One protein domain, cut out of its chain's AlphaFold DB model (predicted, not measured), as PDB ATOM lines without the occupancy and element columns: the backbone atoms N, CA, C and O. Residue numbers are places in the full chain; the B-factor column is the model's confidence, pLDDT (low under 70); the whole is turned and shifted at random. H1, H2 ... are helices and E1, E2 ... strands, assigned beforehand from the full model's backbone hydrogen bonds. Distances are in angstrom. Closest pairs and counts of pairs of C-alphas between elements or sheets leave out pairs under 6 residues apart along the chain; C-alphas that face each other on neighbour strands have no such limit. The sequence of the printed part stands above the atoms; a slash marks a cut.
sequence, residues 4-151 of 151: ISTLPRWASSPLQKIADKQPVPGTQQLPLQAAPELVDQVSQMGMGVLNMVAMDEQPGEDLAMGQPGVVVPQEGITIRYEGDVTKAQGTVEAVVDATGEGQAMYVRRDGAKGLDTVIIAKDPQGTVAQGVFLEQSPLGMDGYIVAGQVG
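AT A GLANCE: This is residues 4 to 151 of the 151 residues of an uncharacterized protein of Phycisphaerales bacterium (UniProt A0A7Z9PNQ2). One broad, twisted sheet of seven strands makes the middle layer, with the long helix H2 crossing one face from E7 to E2 and the shorter H1 covering part of the other face, over E6, E5 and E4. A long loop, residues 56 to 77, lies by the E2 edge, where residues 70 to 71 pair antiparallel with residues 79 to 80 of E2. The printed part has 148 residues, with two named helices and seven named strands in the order H1 E1 H2 E2 E3 E4 E5 E6 E7; the class is mixed. The sheet's order is E1 E7 E6 E5 E4 E3 E2, all antiparallel. The whole is compact, with a radius of gyration of the C-alphas of 15.2 A and spans of 44 by 41 by 24 A.

IN THESE COORDINATES: H1, residues 9 to 19, begins at C-alpha 9 (-17.674, -9.265, -15.628) and is 14.8 A long. E1 is residues 27 to 31, and H2, residues 36 to 55, measures 28.5 A. After it come E2, residues 78 to 83, E3, residues 91 to 98, and E4, residues 103 to 110. E5, residues 114 to 123, is 28.8 A long; E6, residues 126 to 137, 35.4 A; and E7, residues 140 to 150, 30.6 A, ending at C-alpha 150 (-16.106, 0.902, -9.528).

HOW THE PARTS SIT: E2 to E7 form a meander, each strand the antiparallel neighbour of the one before. Within hydrogen-bond range are N 95 and O 80 of the hairpin E2 and E3, 2.7 A; N 107 and O 94 of E4 and E3, 2.8 A; N 118 and O 106 of E5 and E4, 2.9 A; N 119 and O 130 of E5 and E6, 2.7 A; and N 131 and O 146 of E6 and E7, 2.7 A. Edge strand E1 is antiparallel to E7, with N 28 and O 147 2.8 A apart. H2 is on the sheet at a height of 8.7 A and runs across the strands, at 78 degrees to E2 on the local plane; its closest C-alphas to E5 are those of Gly 46 and Thr 117, 5.5 A. H1 is on the opposite face at a height of 8.0 A, and runs only just along the strands, at 28 degrees to E5 on the local plane; the C-alphas of Ala 11 and Ile 120 come closest, 6.1 A. In H2 every O i to N i+4 pair is within hydrogen-bond range; in H1, 6 of 7 are.

THE WHOLE: The farthest C-alphas, those of Pro 25 and Gly 60, are 46.1 A apart. The printed part has no cut, and the link from H2 to E2, 22 residues, is long. The mean pLDDT of the printed part is 85.3; residues 56 to 68, 72 to 75 and 85 to 89 are under 70.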
ATOM      1  N   ILE A   4     -28.418  -8.244 -17.393       93.00
ATOM      2  CA  ILE A   4     -27.076  -7.795 -16.968       93.00
ATOM      3  C   ILE A   4     -26.045  -8.925 -17.102       93.00
ATOM      4  O   ILE A   4     -24.870  -8.677 -17.383       93.00
ATOM      5  N   SER A   5     -26.464 -10.183 -16.933       91.94
ATOM      6  CA  SER A   5     -25.561 -11.343 -16.980       91.94
ATOM      7  C   SER A   5     -24.959 -11.605 -18.363       91.94
ATOM      8  O   SER A   5     -23.984 -12.351 -18.466       91.94
ATOM      9  N   THR A   6     -25.490 -10.972 -19.414       90.31
ATOM     10  CA  THR A   6     -24.948 -11.076 -20.773       90.31
ATOM     11  C   THR A   6     -23.696 -10.224 -20.980       90.31
ATOM     12  O   THR A   6     -22.997 -10.413 -21.970       90.31
ATOM     13  N   LEU A   7     -23.409  -9.288 -20.070       92.62
ATOM     14  CA  LEU A   7     -22.250  -8.403 -20.142       92.62
ATOM     15  C   LEU A   7     -20.977  -9.054 -19.569       92.62
ATOM     16  O   LEU A   7     -21.037  -9.905 -18.670       92.62
ATOM     17  N   PRO A   8     -19.785  -8.597 -19.995       93.44
ATOM     18  CA  PRO A   8     -18.525  -8.999 -19.387       93.44
ATOM     19  C   PRO A   8     -18.457  -8.599 -17.904       93.44
ATOM     20  O   PRO A   8     -18.987  -7.569 -17.490       93.44
ATOM     21  N   ARG A   9     -17.727  -9.390 -17.102       92.38
ATOM     22  CA  ARG A   9     -17.674  -9.265 -15.628       92.38
ATOM     23  C   ARG A   9     -17.341  -7.872 -15.101       92.38
ATOM     24  O   ARG A   9     -17.851  -7.495 -14.050       92.38
ATOM     25  N   TRP A  10     -16.480  -7.136 -15.804       92.38
ATOM     26  CA  TRP A  10     -16.079  -5.788 -15.397       92.38
ATOM     27  C   TRP A  10     -17.259  -4.803 -15.408       92.38
ATOM     28  O   TRP A  10     -17.260  -3.866 -14.620       92.38
ATOM     29  N   ALA A  11     -18.273  -5.044 -16.246       94.19
ATOM     30  CA  ALA A  11     -19.503  -4.262 -16.308       94.19
ATOM     31  C   ALA A  11     -20.647  -4.926 -15.526       94.19
ATOM     32  O   ALA A  11     -21.315  -4.262 -14.737       94.19
ATOM     33  N   SER A  12     -20.851  -6.241 -15.687       94.94
ATOM     34  CA  SER A  12     -21.999  -6.934 -15.087       94.94
ATOM     35  C   SER A  12     -21.969  -6.950 -13.558       94.94
ATOM     36  O   SER A  12     -23.005  -6.768 -12.927       94.94
ATOM     37  N   SER A  13     -20.795  -7.108 -12.940       93.50
ATOM     38  CA  SER A  13     -20.666  -7.129 -11.476       93.50
ATOM     39  C   SER A  13     -21.064  -5.799 -10.815       93.50
ATOM     40  O   SER A  13     -21.913  -5.824  -9.919       93.50
ATOM     41  N   PRO A  14     -20.482  -4.640 -11.188       94.12
ATOM     42  CA  PRO A  14     -20.908  -3.369 -10.609       94.12
ATOM     43  C   PRO A  14     -22.345  -3.003 -10.993       94.12
ATOM     44  O   PRO A  14     -23.075  -2.549 -10.117       94.12
ATOM     45  N   LEU A  15     -22.787  -3.264 -12.233       95.00
ATOM     46  CA  LEU A  15     -24.178  -3.019 -12.635       95.00
ATOM     47  C   LEU A  15     -25.168  -3.787 -11.771       95.00
ATOM     48  O   LEU A  15     -26.111  -3.183 -11.279       95.00
ATOM     49  N   GLN A  16     -24.934  -5.080 -11.542       95.12
ATOM     50  CA  GLN A  16     -25.839  -5.892 -10.735       95.12
ATOM     51  C   GLN A  16     -25.952  -5.346  -9.312       95.12
ATOM     52  O   GLN A  16     -27.054  -5.171  -8.807       95.12
ATOM     53  N   LYS A  17     -24.821  -5.010  -8.680       94.25
ATOM     54  CA  LYS A  17     -24.825  -4.428  -7.330       94.25
ATOM     55  C   LYS A  17     -25.598  -3.113  -7.281       94.25
ATOM     56  O   LYS A  17     -26.388  -2.914  -6.367       94.25
ATOM     57  N   ILE A  18     -25.381  -2.234  -8.259       93.69
ATOM     58  CA  ILE A  18     -26.054  -0.932  -8.324       93.69
ATOM     59  C   ILE A  18     -27.557  -1.111  -8.593       93.69
ATOM     60  O   ILE A  18     -28.363  -0.472  -7.921       93.69
ATOM     61  N   ALA A  19     -27.941  -2.009  -9.505       91.62
ATOM     62  CA  ALA A  19     -29.337  -2.351  -9.793       91.62
ATOM     63  C   ALA A  19     -30.050  -2.934  -8.560       91.62
ATOM     64  O   ALA A  19     -31.172  -2.543  -8.246       91.62
ATOM     65  N   ASP A  20     -29.352  -3.768  -7.784       92.50
ATOM     66  CA  ASP A  20     -29.827  -4.312  -6.505       92.50
ATOM     67  C   ASP A  20     -29.804  -3.275  -5.361       92.50
ATOM     68  O   ASP A  20     -30.044  -3.619  -4.200       92.50
ATOM     69  N   LYS A  21     -29.488  -2.007  -5.662       89.94
ATOM     70  CA  LYS A  21     -29.345  -0.893  -4.708       89.94
ATOM     71  C   LYS A  21     -28.324  -1.175  -3.596       89.94
ATOM     72  O   LYS A  21     -28.402  -0.611  -2.504       89.94
ATOM     73  N   GLN A  22     -27.347  -2.037  -3.868       92.31
ATOM     74  CA  GLN A  22     -26.258  -2.341  -2.950       92.31
ATOM     75  C   GLN A  22     -25.168  -1.265  -3.043       92.31
ATOM     76  O   GLN A  22     -24.839  -0.805  -4.141       92.31
ATOM     77  N   PRO A  23     -24.543  -0.885  -1.914       87.94
ATOM     78  CA  PRO A  23     -23.394   0.006  -1.937       87.94
ATOM     79  C   PRO A  23     -22.246  -0.587  -2.761       87.94
ATOM     80  O   PRO A  23     -21.842  -1.734  -2.547       87.94
ATOM     81  N   VAL A  24     -21.674   0.212  -3.662       91.88
ATOM     82  CA  VAL A  24     -20.453  -0.144  -4.393       91.88
ATOM     83  C   VAL A  24     -19.301   0.730  -3.895       91.88
ATOM     84  O   VAL A  24     -19.411   1.958  -3.961       91.88
ATOM     85  N   PRO A  25     -18.204   0.140  -3.381       92.25
ATOM     86  CA  PRO A  25     -17.022   0.901  -2.985       92.25
ATOM     87  C   PRO A  25     -16.547   1.824  -4.110       92.25
ATOM     88  O   PRO A  25     -16.512   1.409  -5.263       92.25
ATOM     89  N   GLY A  26     -16.204   3.068  -3.764       91.94
ATOM     90  CA  GLY A  26     -15.777   4.092  -4.726       91.94
ATOM     91  C   GLY A  26     -16.914   4.918  -5.339       91.94
ATOM     92  O   GLY A  26     -16.640   5.958  -5.939       91.94
ATOM     93  N   THR A  27     -18.175   4.529  -5.121       94.69
ATOM     94  CA  THR A  27     -19.356   5.304  -5.536       94.69
ATOM     95  C   THR A  27     -19.952   6.117  -4.391       94.69
ATOM     96  O   THR A  27     -19.808   5.777  -3.214       94.69
ATOM     97  N   GLN A  28     -20.633   7.202  -4.743       94.75
ATOM     98  CA  GLN A  28     -21.384   8.057  -3.831       94.75
ATOM     99  C   GLN A  28     -22.835   8.157  -4.292       94.75
ATOM    100  O   GLN A  28     -23.101   8.195  -5.494       94.75
ATOM    101  N   GLN A  29     -23.751   8.229  -3.326       95.44
ATOM    102  CA  GLN A  29     -25.136   8.608  -3.577       95.44
ATOM    103  C   GLN A  29     -25.293  10.109  -3.359       95.44
ATOM    104  O   GLN A  29     -24.936  10.625  -2.299       95.44
ATOM    105  N   LEU A  30     -25.815  10.803  -4.363       95.19
ATOM    106  CA  LEU A  30     -26.039  12.244  -4.338       95.19
ATOM    107  C   LEU A  30     -27.525  12.536  -4.571       95.19
ATOM    108  O   LEU A  30     -28.177  11.806  -5.320       95.19
ATOM    109  N   PRO A  31     -28.084  13.600  -3.970       95.00
ATOM    110  CA  PRO A  31     -29.444  14.019  -4.284       95.00
ATOM    111  C   PRO A  31     -29.536  14.484  -5.744       95.00
ATOM    112  O   PRO A  31     -28.564  15.011  -6.289       95.00
ATOM    113  N   LEU A  32     -30.711  14.356  -6.370       93.44
ATOM    114  CA  LEU A  32     -30.922  14.743  -7.778       93.44
ATOM    115  C   LEU A  32     -30.511  16.197  -8.072       93.44
ATOM    116  O   LEU A  32     -30.009  16.501  -9.150       93.44
ATOM    117  N   GLN A  33     -30.668  17.096  -7.095       93.38
ATOM    118  CA  GLN A  33     -30.331  18.516  -7.249       93.38
ATOM    119  C   GLN A  33     -28.817  18.782  -7.276       93.38
ATOM    120  O   GLN A  33     -28.409  19.886  -7.625       93.38
ATOM    121  N   ALA A  34     -27.982  17.803  -6.910       93.75
ATOM    122  CA  ALA A  34     -26.530  17.961  -6.922       93.75
ATOM    123  C   ALA A  34     -25.954  18.030  -8.345       93.75
ATOM    124  O   ALA A  34     -24.922  18.666  -8.544       93.75
ATOM    125  N   ALA A  35     -26.602  17.386  -9.322       93.25
ATOM    126  CA  ALA A  35     -26.163  17.385 -10.717       93.25
ATOM    127  C   ALA A  35     -27.363  17.233 -11.677       93.25
ATOM    128  O   ALA A  35     -27.542  16.170 -12.273       93.25
ATOM    129  N   PRO A  36     -28.189  18.282 -11.851       91.94
ATOM    130  CA  PRO A  36     -29.396  18.214 -12.678       91.94
ATOM    131  C   PRO A  36     -29.098  17.894 -14.150       91.94
ATOM    132  O   PRO A  36     -29.824  17.122 -14.762       91.94
ATOM    133  N   GLU A  37     -27.988  18.396 -14.702       93.69
ATOM    134  CA  GLU A  37     -27.594  18.090 -16.086       93.69
ATOM    135  C   GLU A  37     -27.284  16.600 -16.288       93.69
ATOM    136  O   GLU A  37     -27.636  16.025 -17.316       93.69
ATOM    137  N   LEU A  38     -26.682  15.951 -15.283       92.12
ATOM    138  CA  LEU A  38     -26.438  14.509 -15.311       92.12
ATOM    139  C   LEU A  38     -27.757  13.734 -15.241       92.12
ATOM    140  O   LEU A  38     -27.911  12.735 -15.942       92.12
ATOM    141  N   VAL A  39     -28.708  14.200 -14.422       93.94
ATOM    142  CA  VAL A  39     -30.055  13.617 -14.339       93.94
ATOM    143  C   VAL A  39     -30.732  13.654 -15.702       93.94
ATOM    144  O   VAL A  39     -31.179  12.609 -16.175       93.94
ATOM    145  N   ASP A  40     -30.749  14.814 -16.357       93.88
ATOM    146  CA  ASP A  40     -31.360  14.979 -17.675       93.88
ATOM    147  C   ASP A  40     -30.672  14.101 -18.724       93.88
ATOM    148  O   ASP A  40     -31.340  13.341 -19.426       93.88
ATOM    149  N   GLN A  41     -29.340  14.143 -18.795       94.19
ATOM    150  CA  GLN A  41     -28.567  13.383 -19.774       94.19
ATOM    151  C   GLN A  41     -28.780  11.871 -19.624       94.19
ATOM    152  O   GLN A  41     -29.135  11.192 -20.588       94.19
ATOM    153  N   VAL A  42     -28.579  11.332 -18.420       94.31
ATOM    154  CA  VAL A  42     -28.656   9.885 -18.173       94.31
ATOM    155  C   VAL A  42     -30.095   9.391 -18.334       94.31
ATOM    156  O   VAL A  42     -30.314   8.347 -18.948       94.31
ATOM    157  N   SER A  43     -31.090  10.161 -17.883       93.31
ATOM    158  CA  SER A  43     -32.503   9.801 -18.065       93.31
ATOM    159  C   SER A  43     -32.913   9.814 -19.537       93.31
ATOM    160  O   SER A  43     -33.631   8.919 -19.981       93.31
ATOM    161  N   GLN A  44     -32.437  10.788 -20.324       94.25
ATOM    162  CA  GLN A  44     -32.678  10.834 -21.769       94.25
ATOM    163  C   GLN A  44     -32.067   9.627 -22.484       94.25
ATOM    164  O   GLN A  44     -32.725   9.042 -23.343       94.25
ATOM    165  N   MET A  45     -30.853   9.213 -22.104       93.75
ATOM    166  CA  MET A  45     -30.235   8.000 -22.644       93.75
ATOM    167  C   MET A  45     -31.074   6.756 -22.324       93.75
ATOM    168  O   MET A  45     -31.394   5.989 -23.233       93.75
ATOM    169  N   GLY A  46     -31.499   6.589 -21.066       91.75
ATOM    170  CA  GLY A  46     -32.354   5.471 -20.658       91.75
ATOM    171  C   GLY A  46     -33.689   5.441 -21.406       91.75
ATOM    172  O   GLY A  46     -34.105   4.406 -21.923       91.75
ATOM    173  N   MET A  47     -34.333   6.599 -21.555       90.88
ATOM    174  CA  MET A  47     -35.558   6.742 -22.344       90.88
ATOM    175  C   MET A  47     -35.346   6.441 -23.830       90.88
ATOM    176  O   MET A  47     -36.218   5.840 -24.455       90.88
ATOM    177  N   GLY A  48     -34.194   6.808 -24.395       89.38
ATOM    178  CA  GLY A  48     -33.811   6.447 -25.760       89.38
ATOM    179  C   GLY A  48     -33.730   4.933 -25.958       89.38
ATOM    180  O   GLY A  48     -34.294   4.415 -26.920       89.38
ATOM    181  N   VAL A  49     -33.114   4.213 -25.013       89.06
ATOM    182  CA  VAL A  49     -33.064   2.740 -25.021       89.06
ATOM    183  C   VAL A  49     -34.464   2.147 -24.966       89.06
ATOM    184  O   VAL A  49     -34.801   1.302 -25.790       89.06
ATOM    185  N   LEU A  50     -35.309   2.622 -24.052       87.12
ATOM    186  CA  LEU A  50     -36.684   2.136 -23.929       87.12
ATOM    187  C   LEU A  50     -37.514   2.400 -25.190       87.12
ATOM    188  O   LEU A  50     -38.323   1.558 -25.561       87.12
ATOM    189  N   ASN A  51     -37.298   3.531 -25.869       84.75
ATOM    190  CA  ASN A  51     -37.954   3.821 -27.143       84.75
ATOM    191  C   ASN A  51     -37.517   2.840 -28.240       84.75
ATOM    192  O   ASN A  51     -38.370   2.367 -28.980       84.75
ATOM    193  N   MET A  52     -36.222   2.510 -28.329       82.19
ATOM    194  CA  MET A  52     -35.726   1.509 -29.286       82.19
ATOM    195  C   MET A  52     -36.313   0.126 -28.996       82.19
ATOM    196  O   MET A  52     -36.808  -0.531 -29.903       82.19
ATOM    197  N   VAL A  53     -36.333  -0.278 -27.724       81.81
ATOM    198  CA  VAL A  53     -36.939  -1.544 -27.294       81.81
ATOM    199  C   VAL A  53     -38.443  -1.582 -27.608       81.81
ATOM    200  O   VAL A  53     -38.948  -2.594 -28.075       81.81
ATOM    201  N   ALA A  54     -39.165  -0.476 -27.416       77.25
ATOM    202  CA  ALA A  54     -40.591  -0.384 -27.737       77.25
ATOM    203  C   ALA A  54     -40.900  -0.453 -29.243       77.25
ATOM    204  O   ALA A  54     -42.022  -0.789 -29.621       77.25
ATOM    205  N   MET A  55     -39.936  -0.120 -30.106       74.94
ATOM    206  CA  MET A  55     -40.081  -0.240 -31.561       74.94
ATOM    207  C   MET A  55     -39.905  -1.680 -32.052       74.94
ATOM    208  O   MET A  55     -40.440  -2.015 -33.106       74.94
ATOM    209  N   ASP A  56     -39.226  -2.528 -31.278       69.12
ATOM    210  CA  ASP A  56     -38.911  -3.913 -31.641       69.12
ATOM    211  C   ASP A  56     -40.141  -4.836 -31.709       69.12
ATOM    212  O   ASP A  56     -40.156  -5.848 -32.401       69.12
ATOM    213  N   GLU A  57     -41.228  -4.463 -31.028       58.41
ATOM    214  CA  GLU A  57     -42.470  -5.242 -30.989       58.41
ATOM    215  C   GLU A  57     -43.472  -4.869 -32.111       58.41
ATOM    216  O   GLU A  57     -44.603  -5.369 -32.125       58.41
ATOM    217  N   GLN A  58     -43.103  -4.001 -33.067       54.03
ATOM    218  CA  GLN A  58     -43.981  -3.641 -34.190       54.03
ATOM    219  C   GLN A  58     -43.984  -4.711 -35.306       54.03
ATOM    220  O   GLN A  58     -42.933  -5.069 -35.834       54.03
ATOM    221  N   PRO A  59     -45.159  -5.196 -35.763       40.47
ATOM    222  CA  PRO A  59     -45.241  -6.117 -36.894       40.47
ATOM    223  C   PRO A  59     -44.877  -5.420 -38.217       40.47
ATOM    224  O   PRO A  59     -45.611  -4.543 -38.672       40.47
ATOM    225  N   GLY A  60     -43.797  -5.848 -38.874       42.06
ATOM    226  CA  GLY A  60     -43.478  -5.456 -40.257       42.06
ATOM    227  C   GLY A  60     -41.988  -5.330 -40.559       42.06
ATOM    228  O   GLY A  60     -41.564  -5.679 -41.657       42.06
ATOM    229  N   GLU A  61     -41.198  -4.929 -39.569       44.41
ATOM    230  CA  GLU A  61     -39.738  -4.923 -39.606       44.41
ATOM    231  C   GLU A  61     -39.269  -5.390 -38.230       44.41
ATOM    232  O   GLU A  61     -39.131  -4.601 -37.305       44.41
ATOM    233  N   ASP A  62     -39.092  -6.701 -38.082       47.47
ATOM    234  CA  ASP A  62     -38.299  -7.240 -36.984       47.47
ATOM    235  C   ASP A  62     -36.868  -6.711 -37.179       47.47
ATOM    236  O   ASP A  62     -36.091  -7.240 -37.980       47.47
ATOM    237  N   LEU A  63     -36.558  -5.590 -36.523       53.12
ATOM    238  CA  LEU A  63     -35.215  -5.007 -36.500       53.12
ATOM    239  C   LEU A  63     -34.256  -5.869 -35.643       53.12
ATOM    240  O   LEU A  63     -33.049  -5.622 -35.627       53.12
ATOM    241  N   ALA A  64     -34.771  -6.918 -34.995       54.66
ATOM    242  CA  ALA A  64     -34.154  -7.789 -34.003       54.66
ATOM    243  C   ALA A  64     -33.855  -9.213 -34.496       54.66
ATOM    244  O   ALA A  64     -33.975 -10.182 -33.753       54.66
ATOM    245  N   MET A  65     -33.392  -9.396 -35.737       52.25
ATOM    246  CA  MET A  65     -32.861 -10.689 -36.225       52.25
ATOM    247  C   MET A  65     -33.711 -11.948 -35.890       52.25
ATOM    248  O   MET A  65     -33.155 -13.047 -35.782       52.25
ATOM    249  N   GLY A  66     -35.035 -11.853 -35.715       55.22
ATOM    250  CA  GLY A  66     -35.857 -13.019 -35.370       55.22
ATOM    251  C   GLY A  66     -35.744 -13.499 -33.921       55.22
ATOM    252  O   GLY A  66     -36.130 -14.641 -33.652       55.22
ATOM    253  N   GLN A  67     -35.190 -12.707 -32.992       60.78
ATOM    254  CA  GLN A  67     -35.067 -13.072 -31.574       60.78
ATOM    255  C   GLN A  67     -35.768 -12.052 -30.664       60.78
ATOM    256  O   GLN A  67     -35.291 -10.927 -30.544       60.78
ATOM    257  N   PRO A  68     -36.837 -12.451 -29.947       65.19
ATOM    258  CA  PRO A  68     -37.470 -11.592 -28.951       65.19
ATOM    259  C   PRO A  68     -36.456 -11.091 -27.918       65.19
ATOM    260  O   PRO A  68     -35.691 -11.895 -27.374       65.19
ATOM    261  N   GLY A  69     -36.481  -9.794 -27.608       72.75
ATOM    262  CA  GLY A  69     -35.633  -9.235 -26.556       72.75
ATOM    263  C   GLY A  69     -34.258  -8.747 -27.021       72.75
ATOM    264  O   GLY A  69     -33.378  -8.571 -26.175       72.75
ATOM    265  N   VAL A  70     -34.009  -8.566 -28.326       74.69
ATOM    266  CA  VAL A  70     -32.675  -8.186 -28.827       74.69
ATOM    267  C   VAL A  70     -32.726  -7.172 -29.965       74.69
ATOM    268  O   VAL A  70     -32.810  -7.557 -31.118       74.69
ATOM    269  N   VAL A  71     -32.457  -5.897 -29.691       76.12
ATOM    270  CA  VAL A  71     -32.247  -4.907 -30.761       76.12
ATOM    271  C   VAL A  71     -30.766  -4.906 -31.165       76.12
ATOM    272  O   VAL A  71     -29.892  -4.569 -30.359       76.12
ATOM    273  N   VAL A  72     -30.455  -5.297 -32.405       67.81
ATOM    274  CA  VAL A  72     -29.083  -5.270 -32.952       67.81
ATOM    275  C   VAL A  72     -28.921  -4.058 -33.872       67.81
ATOM    276  O   VAL A  72     -29.675  -3.938 -34.832       67.81
ATOM    277  N   PRO A  73     -27.926  -3.183 -33.669       57.38
ATOM    278  CA  PRO A  73     -27.712  -2.038 -34.520       57.38
ATOM    279  C   PRO A  73     -26.494  -2.221 -35.417       57.38
ATOM    280  O   PRO A  73     -25.521  -2.935 -35.146       57.38
ATOM    281  N   GLN A  74     -26.565  -1.463 -36.495       56.84
ATOM    282  CA  GLN A  74     -25.420  -0.956 -37.224       56.84
ATOM    283  C   GLN A  74     -24.386  -0.421 -36.203       56.84
ATOM    284  O   GLN A  74     -24.769   0.255 -35.257       56.84
ATOM    285  N   GLU A  75     -23.099  -0.745 -36.376       65.81
ATOM    286  CA  GLU A  75     -21.952  -0.244 -35.572       65.81
ATOM    287  C   GLU A  75     -21.534  -1.018 -34.296       65.81
ATOM    288  O   GLU A  75     -20.526  -0.667 -33.694       65.81
ATOM    289  N   GLY A  76     -22.159  -2.150 -33.939       75.56
ATOM    290  CA  GLY A  76     -21.573  -3.096 -32.959       75.56
ATOM    291  C   GLY A  76     -22.004  -2.939 -31.492       75.56
ATOM    292  O   GLY A  76     -21.366  -3.509 -30.607       75.56
ATOM    293  N   ILE A  77     -23.104  -2.230 -31.232       83.56
ATOM    294  CA  ILE A  77     -23.668  -1.993 -29.890       83.56
ATOM    295  C   ILE A  77     -24.896  -2.878 -29.664       83.56
ATOM    296  O   ILE A  77     -25.949  -2.536 -30.141       83.56
ATOM    297  N   THR A  78     -24.900  -3.983 -28.926       86.88
ATOM    298  CA  THR A  78     -26.159  -4.776 -28.848       86.88
ATOM    299  C   THR A  78     -27.072  -4.342 -27.702       86.88
ATOM    300  O   THR A  78     -26.597  -4.228 -26.578       86.88
ATOM    301  N   ILE A  79     -28.381  -4.187 -27.924       87.94
ATOM    302  CA  ILE A  79     -29.352  -3.994 -26.835       87.94
ATOM    303  C   ILE A  79     -30.061  -5.315 -26.553       87.94
ATOM    304  O   ILE A  79     -30.586  -5.959 -27.459       87.94
ATOM    305  N   ARG A  80     -30.085  -5.727 -25.287       88.50
ATOM    306  CA  ARG A  80     -30.826  -6.899 -24.808       88.50
ATOM    307  C   ARG A  80     -31.840  -6.462 -23.788       88.50
ATOM    308  O   ARG A  80     -31.495  -5.678 -22.913       88.50
ATOM    309  N   TYR A  81     -33.054  -6.973 -23.871       88.62
ATOM    310  CA  TYR A  81     -34.110  -6.575 -22.967       88.62
ATOM    311  C   TYR A  81     -35.030  -7.735 -22.602       88.62
ATOM    312  O   TYR A  81     -35.156  -8.721 -23.324       88.62
ATOM    313  N   GLU A  82     -35.677  -7.591 -21.454       87.12
ATOM    314  CA  GLU A  82     -36.732  -8.461 -20.966       87.12
ATOM    315  C   GLU A  82     -37.870  -7.630 -20.381       87.12
ATOM    316  O   GLU A  82     -37.677  -6.503 -19.925       87.12
ATOM    317  N   GLY A  83     -39.066  -8.216 -20.371       81.12
ATOM    318  CA  GLY A  83     -40.285  -7.542 -19.944       81.12
ATOM    319  C   GLY A  83     -41.213  -7.247 -21.113       81.12
ATOM    320  O   GLY A  83     -41.024  -7.758 -22.211       81.12
ATOM    321  N   ASP A  84     -42.248  -6.460 -20.843       72.31
ATOM    322  CA  ASP A  84     -43.284  -6.112 -21.818       72.31
ATOM    323  C   ASP A  84     -43.357  -4.590 -21.933       72.31
ATOM    324  O   ASP A  84     -43.822  -3.910 -21.011       72.31
ATOM    325  N   VAL A  85     -42.863  -4.064 -23.057       63.25
ATOM    326  CA  VAL A  85     -42.828  -2.623 -23.357       63.25
ATOM    327  C   VAL A  85     -44.182  -2.070 -23.788       63.25
ATOM    328  O   VAL A  85     -44.400  -0.861 -23.694       63.25
ATOM    329  N   THR A  86     -45.120  -2.922 -24.206       62.31
ATOM    330  CA  THR A  86     -46.464  -2.489 -24.625       62.31
ATOM    331  C   THR A  86     -47.413  -2.270 -23.452       62.31
ATOM    332  O   THR A  86     -48.409  -1.547 -23.570       62.31
ATOM    333  N   LYS A  87     -47.124  -2.858 -22.287       63.16
ATOM    334  CA  LYS A  87     -47.944  -2.680 -21.086       63.16
ATOM    335  C   LYS A  87     -47.530  -1.434 -20.314       63.16
ATOM    336  O   LYS A  87     -46.467  -1.383 -19.708       63.16
ATOM    337  N   ALA A  88     -48.457  -0.485 -20.176       56.75
ATOM    338  CA  ALA A  88     -48.281   0.732 -19.368       56.75
ATOM    339  C   ALA A  88     -47.907   0.482 -17.885       56.75
ATOM    340  O   ALA A  88     -47.450   1.394 -17.196       56.75
ATOM    341  N   GLN A  89     -48.120  -0.738 -17.382       62.19
ATOM    342  CA  GLN A  89     -47.768  -1.170 -16.022       62.19
ATOM    343  C   GLN A  89     -46.724  -2.302 -16.000       62.19
ATOM    344  O   GLN A  89     -46.512  -2.907 -14.954       62.19
ATOM    345  N   GLY A  90     -46.116  -2.629 -17.144       74.12
ATOM    346  CA  GLY A  90     -45.064  -3.636 -17.235       74.12
ATOM    347  C   GLY A  90     -43.741  -3.124 -16.671       74.12
ATOM    348  O   GLY A  90     -43.442  -1.930 -16.739       74.12
ATOM    349  N   THR A  91     -42.945  -4.038 -16.119       86.06
ATOM    350  CA  THR A  91     -41.529  -3.781 -15.861       86.06
ATOM    351  C   THR A  91     -40.736  -4.196 -17.091       86.06
ATOM    352  O   THR A  91     -40.963  -5.281 -17.630       86.06
ATOM    353  N   VAL A  92     -39.821  -3.335 -17.520       88.44
ATOM    354  CA  VAL A  92     -38.887  -3.598 -18.614       88.44
ATOM    355  C   VAL A  92     -37.483  -3.390 -18.085       88.44
ATOM    356  O   VAL A  92     -37.207  -2.378 -17.441       88.44
ATOM    357  N   GLU A  93     -36.607  -4.339 -18.370       92.00
ATOM    358  CA  GLU A  93     -35.180  -4.255 -18.101       92.00
ATOM    359  C   GLU A  93     -34.434  -4.374 -19.418       92.00
ATOM    360  O   GLU A  93     -34.710  -5.269 -20.209       92.00
ATOM    361  N   ALA A  94     -33.485  -3.483 -19.658       91.44
ATOM    362  CA  ALA A  94     -32.687  -3.462 -20.863       91.44
ATOM    363  C   ALA A  94     -31.221  -3.213 -20.530       91.44
ATOM    364  O   ALA A  94     -30.875  -2.565 -19.542       91.44
ATOM    365  N   VAL A  95     -30.352  -3.731 -21.383       93.88
ATOM    366  CA  VAL A  95     -28.914  -3.576 -21.291       93.88
ATOM    367  C   VAL A  95     -28.369  -3.224 -22.655       93.88
ATOM    368  O   VAL A  95     -28.657  -3.906 -23.634       93.88
ATOM    369  N   VAL A  96     -27.557  -2.177 -22.701       93.44
ATOM    370  CA  VAL A  96     -26.780  -1.798 -23.878       93.44
ATOM    371  C   VAL A  96     -25.365  -2.337 -23.705       93.44
ATOM    372  O   VAL A  96     -24.646  -1.947 -22.784       93.44
ATOM    373  N   ASP A  97     -24.975  -3.240 -24.592       92.06
ATOM    374  CA  ASP A  97     -23.638  -3.802 -24.712       92.06
ATOM    375  C   ASP A  97     -22.846  -3.028 -25.770       92.06
ATOM    376  O   ASP A  97     -22.859  -3.364 -26.954       92.06
ATOM    377  N   ALA A  98     -22.158  -1.981 -25.315       91.62
ATOM    378  CA  ALA A  98     -21.159  -1.233 -26.077       91.62
ATOM    379  C   ALA A  98     -19.741  -1.584 -25.585       91.62
ATOM    380  O   ALA A  98     -18.841  -0.744 -25.509       91.62
ATOM    381  N   THR A  99     -19.523  -2.833 -25.159       86.94
ATOM    382  CA  THR A  99     -18.306  -3.189 -24.413       86.94
ATOM    383  C   THR A  99     -17.045  -3.188 -25.274       86.94
ATOM    384  O   THR A  99     -15.948  -3.046 -24.727       86.94
ATOM    385  N   GLY A 100     -17.194  -3.264 -26.603       85.25
ATOM    386  CA  GLY A 100     -16.128  -2.993 -27.574       85.25
ATOM    387  C   GLY A 100     -15.599  -1.555 -27.510       85.25
ATOM    388  O   GLY A 100     -14.412  -1.334 -27.735       85.25
ATOM    389  N   GLU A 101     -16.442  -0.606 -27.100       88.00
ATOM    390  CA  GLU A 101     -16.096   0.801 -26.847       88.00
ATOM    391  C   GLU A 101     -15.765   1.062 -25.368       88.00
ATOM    392  O   GLU A 101     -15.470   2.182 -24.960       88.00
ATOM    393  N   GLY A 102     -15.779   0.013 -24.538       92.19
ATOM    394  CA  GLY A 102     -15.508   0.116 -23.108       92.19
ATOM    395  C   GLY A 102     -16.682   0.642 -22.285       92.19
ATOM    396  O   GLY A 102     -16.454   1.066 -21.155       92.19
ATOM    397  N   GLN A 103     -17.917   0.576 -22.790       94.50
ATOM    398  CA  GLN A 103     -19.112   1.045 -22.085       94.50
ATOM    399  C   GLN A 103     -20.197  -0.036 -21.999       94.50
ATOM    400  O   GLN A 103     -20.314  -0.911 -22.851       94.50
ATOM    401  N   ALA A 104     -21.006   0.011 -20.950       95.88
ATOM    402  CA  ALA A 104     -22.248  -0.738 -20.845       95.88
ATOM    403  C   ALA A 104     -23.295   0.105 -20.117       95.88
ATOM    404  O   ALA A 104     -22.953   0.926 -19.265       95.88
ATOM    405  N   MET A 105     -24.568  -0.115 -20.419       96.44
ATOM    406  CA  MET A 105     -25.672   0.571 -19.753       96.44
ATOM    407  C   MET A 105     -26.723  -0.429 -19.310       96.44
ATOM    408  O   MET A 105     -27.007  -1.371 -20.036       96.44
ATOM    409  N   TYR A 106     -27.325  -0.197 -18.153       96.56
ATOM    410  CA  TYR A 106     -28.541  -0.851 -17.697       96.56
ATOM    411  C   TYR A 106     -29.652   0.184 -17.587       96.56
ATOM    412  O   TYR A 106     -29.431   1.297 -17.106       96.56
ATOM    413  N   VAL A 107     -30.845  -0.203 -18.015       95.19
ATOM    414  CA  VAL A 107     -32.057   0.596 -17.914       95.19
ATOM    415  C   VAL A 107     -33.148  -0.290 -17.352       95.19
ATOM    416  O   VAL A 107     -33.382  -1.385 -17.857       95.19
ATOM    417  N   ARG A 108     -33.856   0.193 -16.340       93.81
ATOM    418  CA  ARG A 108     -35.063  -0.449 -15.840       93.81
ATOM    419  C   ARG A 108     -36.172   0.568 -15.731       93.81
ATOM    420  O   ARG A 108     -35.999   1.643 -15.166       93.81
ATOM    421  N   ARG A 109     -37.332   0.206 -16.257       91.00
ATOM    422  CA  ARG A 109     -38.559   0.976 -16.114       91.00
ATOM    423  C   ARG A 109     -39.600   0.136 -15.414       91.00
ATOM    424  O   ARG A 109     -39.912  -0.956 -15.870       91.00
ATOM    425  N   ASP A 110     -40.156   0.667 -14.335       88.56
ATOM    426  CA  ASP A 110     -41.274   0.054 -13.621       88.56
ATOM    427  C   ASP A 110     -42.571   0.805 -13.955       88.56
ATOM    428  O   ASP A 110     -42.995   1.718 -13.239       88.56
ATOM    429  N   GLY A 111     -43.164   0.498 -15.113       81.56
ATOM    430  CA  GLY A 111     -44.349   1.180 -15.634       81.56
ATOM    431  C   GLY A 111     -44.199   2.708 -15.676       81.56
ATOM    432  O   GLY A 111     -43.288   3.253 -16.303       81.56
ATOM    433  N   ALA A 112     -45.109   3.417 -15.005       76.00
ATOM    434  CA  ALA A 112     -45.049   4.871 -14.817       76.00
ATOM    435  C   ALA A 112     -44.427   5.295 -13.469       76.00
ATOM    436  O   ALA A 112     -44.467   6.473 -13.125       76.00
ATOM    437  N   LYS A 113     -43.913   4.342 -12.682       84.06
ATOM    438  CA  LYS A 113     -43.486   4.568 -11.297       84.06
ATOM    439  C   LYS A 113     -42.009   4.874 -11.153       84.06
ATOM    440  O   LYS A 113     -41.652   5.511 -10.175       84.06
ATOM    441  N   GLY A 114     -41.160   4.438 -12.072       90.00
ATOM    442  CA  GLY A 114     -39.736   4.700 -11.926       90.00
ATOM    443  C   GLY A 114     -38.911   4.405 -13.161       90.00
ATOM    444  O   GLY A 114     -39.326   3.645 -14.042       90.00
ATOM    445  N   LEU A 115     -37.746   5.042 -13.190       93.25
ATOM    446  CA  LEU A 115     -36.705   4.875 -14.188       93.25
ATOM    447  C   LEU A 115     -35.367   4.760 -13.461       93.25
ATOM    448  O   LEU A 115     -34.906   5.719 -12.846       93.25
ATOM    449  N   ASP A 116     -34.733   3.606 -13.595       95.81
ATOM    450  CA  ASP A 116     -33.358   3.385 -13.182       95.81
ATOM    451  C   ASP A 116     -32.510   3.373 -14.454       95.81
ATOM    452  O   ASP A 116     -32.813   2.658 -15.410       95.81
ATOM    453  N   THR A 117     -31.460   4.180 -14.516       97.31
ATOM    454  CA  THR A 117     -30.500   4.148 -15.625       97.31
ATOM    455  C   THR A 117     -29.098   4.233 -15.069       97.31
ATOM    456  O   THR A 117     -28.794   5.127 -14.289       97.31
ATOM    457  N   VAL A 118     -28.240   3.294 -15.452       97.31
ATOM    458  CA  VAL A 118     -26.875   3.182 -14.937       97.31
ATOM    459  C   VAL A 118     -25.936   2.900 -16.091       97.31
ATOM    460  O   VAL A 118     -26.157   1.987 -16.878       97.31
ATOM    461  N   ILE A 119     -24.860   3.661 -16.164       96.94
ATOM    462  CA  ILE A 119     -23.804   3.564 -17.157       96.94
ATOM    463  C   ILE A 119     -22.535   3.146 -16.430       96.94
ATOM    464  O   ILE A 119     -22.141   3.779 -15.451       96.94
ATOM    465  N   ILE A 120     -21.883   2.103 -16.932       96.44
ATOM    466  CA  ILE A 120     -20.520   1.740 -16.561       96.44
ATOM    467  C   ILE A 120     -19.620   2.006 -17.759       96.44
ATOM    468  O   ILE A 120     -19.872   1.500 -18.851       96.44
ATOM    469  N   ALA A 121     -18.553   2.769 -17.558       95.62
ATOM    470  CA  ALA A 121     -17.580   3.077 -18.596       95.62
ATOM    471  C   ALA A 121     -16.159   2.835 -18.090       95.62
ATOM    472  O   ALA A 121     -15.846   3.099 -16.929       95.62
ATOM    473  N   LYS A 122     -15.287   2.340 -18.964       93.44
ATOM    474  CA  LYS A 122     -13.845   2.340 -18.729       93.44
ATOM    475  C   LYS A 122     -13.297   3.733 -18.992       93.44
ATOM    476  O   LYS A 122     -13.565   4.321 -20.035       93.44
ATOM    477  N   ASP A 123     -12.473   4.213 -18.077       87.06
ATOM    478  CA  ASP A 123     -11.646   5.392 -18.266       87.06
ATOM    479  C   ASP A 123     -10.155   5.010 -18.099       87.06
ATOM    480  O   ASP A 123      -9.828   3.870 -17.751       87.06
ATOM    481  N   PRO A 124      -9.207   5.920 -18.375       84.69
ATOM    482  CA  PRO A 124      -7.784   5.636 -18.183       84.69
ATOM    483  C   PRO A 124      -7.365   5.354 -16.726       84.69
ATOM    484  O   PRO A 124      -6.250   4.887 -16.505       84.69
ATOM    485  N   GLN A 125      -8.203   5.677 -15.736       83.94
ATOM    486  CA  GLN A 125      -7.911   5.572 -14.301       83.94
ATOM    487  C   GLN A 125      -8.606   4.376 -13.627       83.94
ATOM    488  O   GLN A 125      -8.286   4.060 -12.483       83.94
ATOM    489  N   GLY A 126      -9.526   3.701 -14.313       88.75
ATOM    490  CA  GLY A 126     -10.340   2.628 -13.771       88.75
ATOM    491  C   GLY A 126     -11.656   2.453 -14.530       88.75
ATOM    492  O   GLY A 126     -11.779   2.727 -15.719       88.75
ATOM    493  N   THR A 127     -12.653   1.912 -13.842       94.06
ATOM    494  CA  THR A 127     -14.025   1.846 -14.354       94.06
ATOM    495  C   THR A 127     -14.873   2.802 -13.525       94.06
ATOM    496  O   THR A 127     -14.674   2.915 -12.318       94.06
ATOM    497  N   VAL A 128     -15.797   3.513 -14.157       95.56
ATOM    498  CA  VAL A 128     -16.652   4.519 -13.523       95.56
ATOM    499  C   VAL A 128     -18.107   4.127 -13.706       95.56
ATOM    500  O   VAL A 128     -18.506   3.694 -14.785       95.56
ATOM    501  N   ALA A 129     -18.891   4.297 -12.646       95.81
ATOM    502  CA  ALA A 129     -20.340   4.232 -12.676       95.81
ATOM    503  C   ALA A 129     -20.941   5.634 -12.633       95.81
ATOM    504  O   ALA A 129     -20.504   6.480 -11.849       95.81
ATOM    505  N   GLN A 130     -21.977   5.846 -13.434       96.12
ATOM    506  CA  GLN A 130     -22.870   6.996 -13.359       96.12
ATOM    507  C   GLN A 130     -24.293   6.501 -13.553       96.12
ATOM    508  O   GLN A 130     -24.593   5.855 -14.551       96.12
ATOM    509  N   GLY A 131     -25.174   6.777 -12.610       95.75
ATOM    510  CA  GLY A 131     -26.546   6.325 -12.680       95.75
ATOM    511  C   GLY A 131     -27.502   7.270 -11.991       95.75
ATOM    512  O   GLY A 131     -27.119   8.056 -11.129       95.75
ATOM    513  N   VAL A 132     -28.755   7.172 -12.394       96.81
ATOM    514  CA  VAL A 132     -29.870   7.961 -11.901       96.81
ATOM    515  C   VAL A 132     -30.998   6.988 -11.597       96.81
ATOM    516  O   VAL A 132     -31.331   6.132 -12.416       96.81
ATOM    517  N   PHE A 133     -31.559   7.124 -10.405       96.19
ATOM    518  CA  PHE A 133     -32.705   6.370  -9.927       96.19
ATOM    519  C   PHE A 133     -33.822   7.365  -9.696       96.19
ATOM    520  O   PHE A 133     -33.688   8.224  -8.827       96.19
ATOM    521  N   LEU A 134     -34.884   7.271 -10.488       94.62
ATOM    522  CA  LEU A 134     -36.050   8.137 -10.405       94.62
ATOM    523  C   LEU A 134     -37.256   7.322  -9.970       94.62
ATOM    524  O   LEU A 134     -37.542   6.267 -10.536       94.62
ATOM    525  N   GLU A 135     -38.007   7.858  -9.019       92.94
ATOM    526  CA  GLU A 135     -39.257   7.285  -8.546       92.94
ATOM    527  C   GLU A 135     -40.349   8.359  -8.528       92.94
ATOM    528  O   GLU A 135     -40.189   9.467  -8.013       92.94
ATOM    529  N   GLN A 136     -41.493   8.038  -9.120       87.75
ATOM    530  CA  GLN A 136     -42.674   8.879  -9.099       87.75
ATOM    531  C   GLN A 136     -43.348   8.745  -7.734       87.75
ATOM    532  O   GLN A 136     -43.962   7.725  -7.420       87.75
ATOM    533  N   SER A 137     -43.300   9.814  -6.945       83.94
ATOM    534  CA  SER A 137     -44.010   9.921  -5.673       83.94
ATOM    535  C   SER A 137     -45.267  10.801  -5.810       83.94
ATOM    536  O   SER A 137     -45.406  11.551  -6.786       83.94
ATOM    537  N   PRO A 138     -46.184  10.785  -4.820       82.12
ATOM    538  CA  PRO A 138     -47.307  11.725  -4.764       82.12
ATOM    539  C   PRO A 138     -46.894  13.206  -4.693       82.12
ATOM    540  O   PRO A 138     -47.708  14.073  -4.996       82.12
ATOM    541  N   LEU A 139     -45.656  13.500  -4.277       83.12
ATOM    542  CA  LEU A 139     -45.125  14.859  -4.117       83.12
ATOM    543  C   LEU A 139     -44.336  15.345  -5.343       83.12
ATOM    544  O   LEU A 139     -43.873  16.483  -5.358       83.12
ATOM    545  N   GLY A 140     -44.193  14.500  -6.365       81.88
ATOM    546  CA  GLY A 140     -43.367  14.757  -7.539       81.88
ATOM    547  C   GLY A 140     -42.330  13.659  -7.752       81.88
ATOM    548  O   GLY A 140     -42.456  12.553  -7.226       81.88
ATOM    549  N   MET A 141     -41.314  13.964  -8.551       86.12
ATOM    550  CA  MET A 141     -40.220  13.041  -8.835       86.12
ATOM    551  C   MET A 141     -39.219  13.045  -7.679       86.12
ATOM    552  O   MET A 141     -38.722  14.106  -7.301       86.12
ATOM    553  N   ASP A 142     -38.953  11.869  -7.123       91.44
ATOM    554  CA  ASP A 142     -37.927  11.629  -6.109       91.44
ATOM    555  C   ASP A 142     -36.813  10.754  -6.699       91.44
ATOM    556  O   ASP A 142     -36.964  10.202  -7.794       91.44
ATOM    557  N   GLY A 143     -35.679  10.646  -6.008       93.44
ATOM    558  CA  GLY A 143     -34.578   9.824  -6.474       93.44
ATOM    559  C   GLY A 143     -33.194  10.221  -5.986       93.44
ATOM    560  O   GLY A 143     -33.007  11.086  -5.129       93.44
ATOM    561  N   TYR A 144     -32.196   9.580  -6.583       95.88
ATOM    562  CA  TYR A 144     -30.791   9.855  -6.315       95.88
ATOM    563  C   TYR A 144     -29.912   9.531  -7.521       95.88
ATOM    564  O   TYR A 144     -30.277   8.791  -8.434       95.88
ATOM    565  N   ILE A 145     -28.714  10.094  -7.489       96.69
ATOM    566  CA  ILE A 145     -27.632   9.838  -8.428       96.69
ATOM    567  C   ILE A 145     -26.650   8.882  -7.756       96.69
ATOM    568  O   ILE A 145     -26.342   9.045  -6.577       96.69
ATOM    569  N   VAL A 146     -26.121   7.920  -8.503       96.19
ATOM    570  CA  VAL A 146     -24.945   7.128  -8.123       96.19
ATOM    571  C   VAL A 146     -23.804   7.527  -9.038       96.19
ATOM    572  O   VAL A 146     -23.936   7.424 -10.250       96.19
ATOM    573  N   ALA A 147     -22.676   7.960  -8.486       95.00
ATOM    574  CA  ALA A 147     -21.505   8.286  -9.294       95.00
ATOM    575  C   ALA A 147     -20.204   7.916  -8.582       95.00
ATOM    576  O   ALA A 147     -20.085   8.092  -7.368       95.00
ATOM    577  N   GLY A 148     -19.217   7.430  -9.330       94.69
ATOM    578  CA  GLY A 148     -17.857   7.227  -8.831       94.69
ATOM    579  C   GLY A 148     -17.146   6.037  -9.463       94.69
ATOM    580  O   GLY A 148     -17.672   5.394 -10.368       94.69
ATOM    581  N   GLN A 149     -15.931   5.757  -8.996       94.19
ATOM    582  CA  GLN A 149     -15.166   4.614  -9.487       94.19
ATOM    583  C   GLN A 149     -15.765   3.298  -8.984       94.19
ATOM    584  O   GLN A 149     -16.277   3.216  -7.869       94.19
ATOM    585  N   VAL A 150     -15.685   2.269  -9.818       89.25
ATOM    586  CA  VAL A 150     -16.106   0.902  -9.528       89.25
ATOM    587  C   VAL A 150     -14.975  -0.050  -9.895       89.25
ATOM    588  O   VAL A 150     -14.441   0.002 -11.001       89.25
ATOM    589  N   GLY A 151     -14.579  -0.910  -8.961       73.44
ATOM    590  CA  GLY A 151     -13.430  -1.802  -9.149       73.44
ATOM    591  C   GLY A 151     -12.801  -2.197  -7.834       73.44
ATOM    592  O   GLY A 151     -12.257  -1.295  -7.167       73.44
TER     593      GLY A 151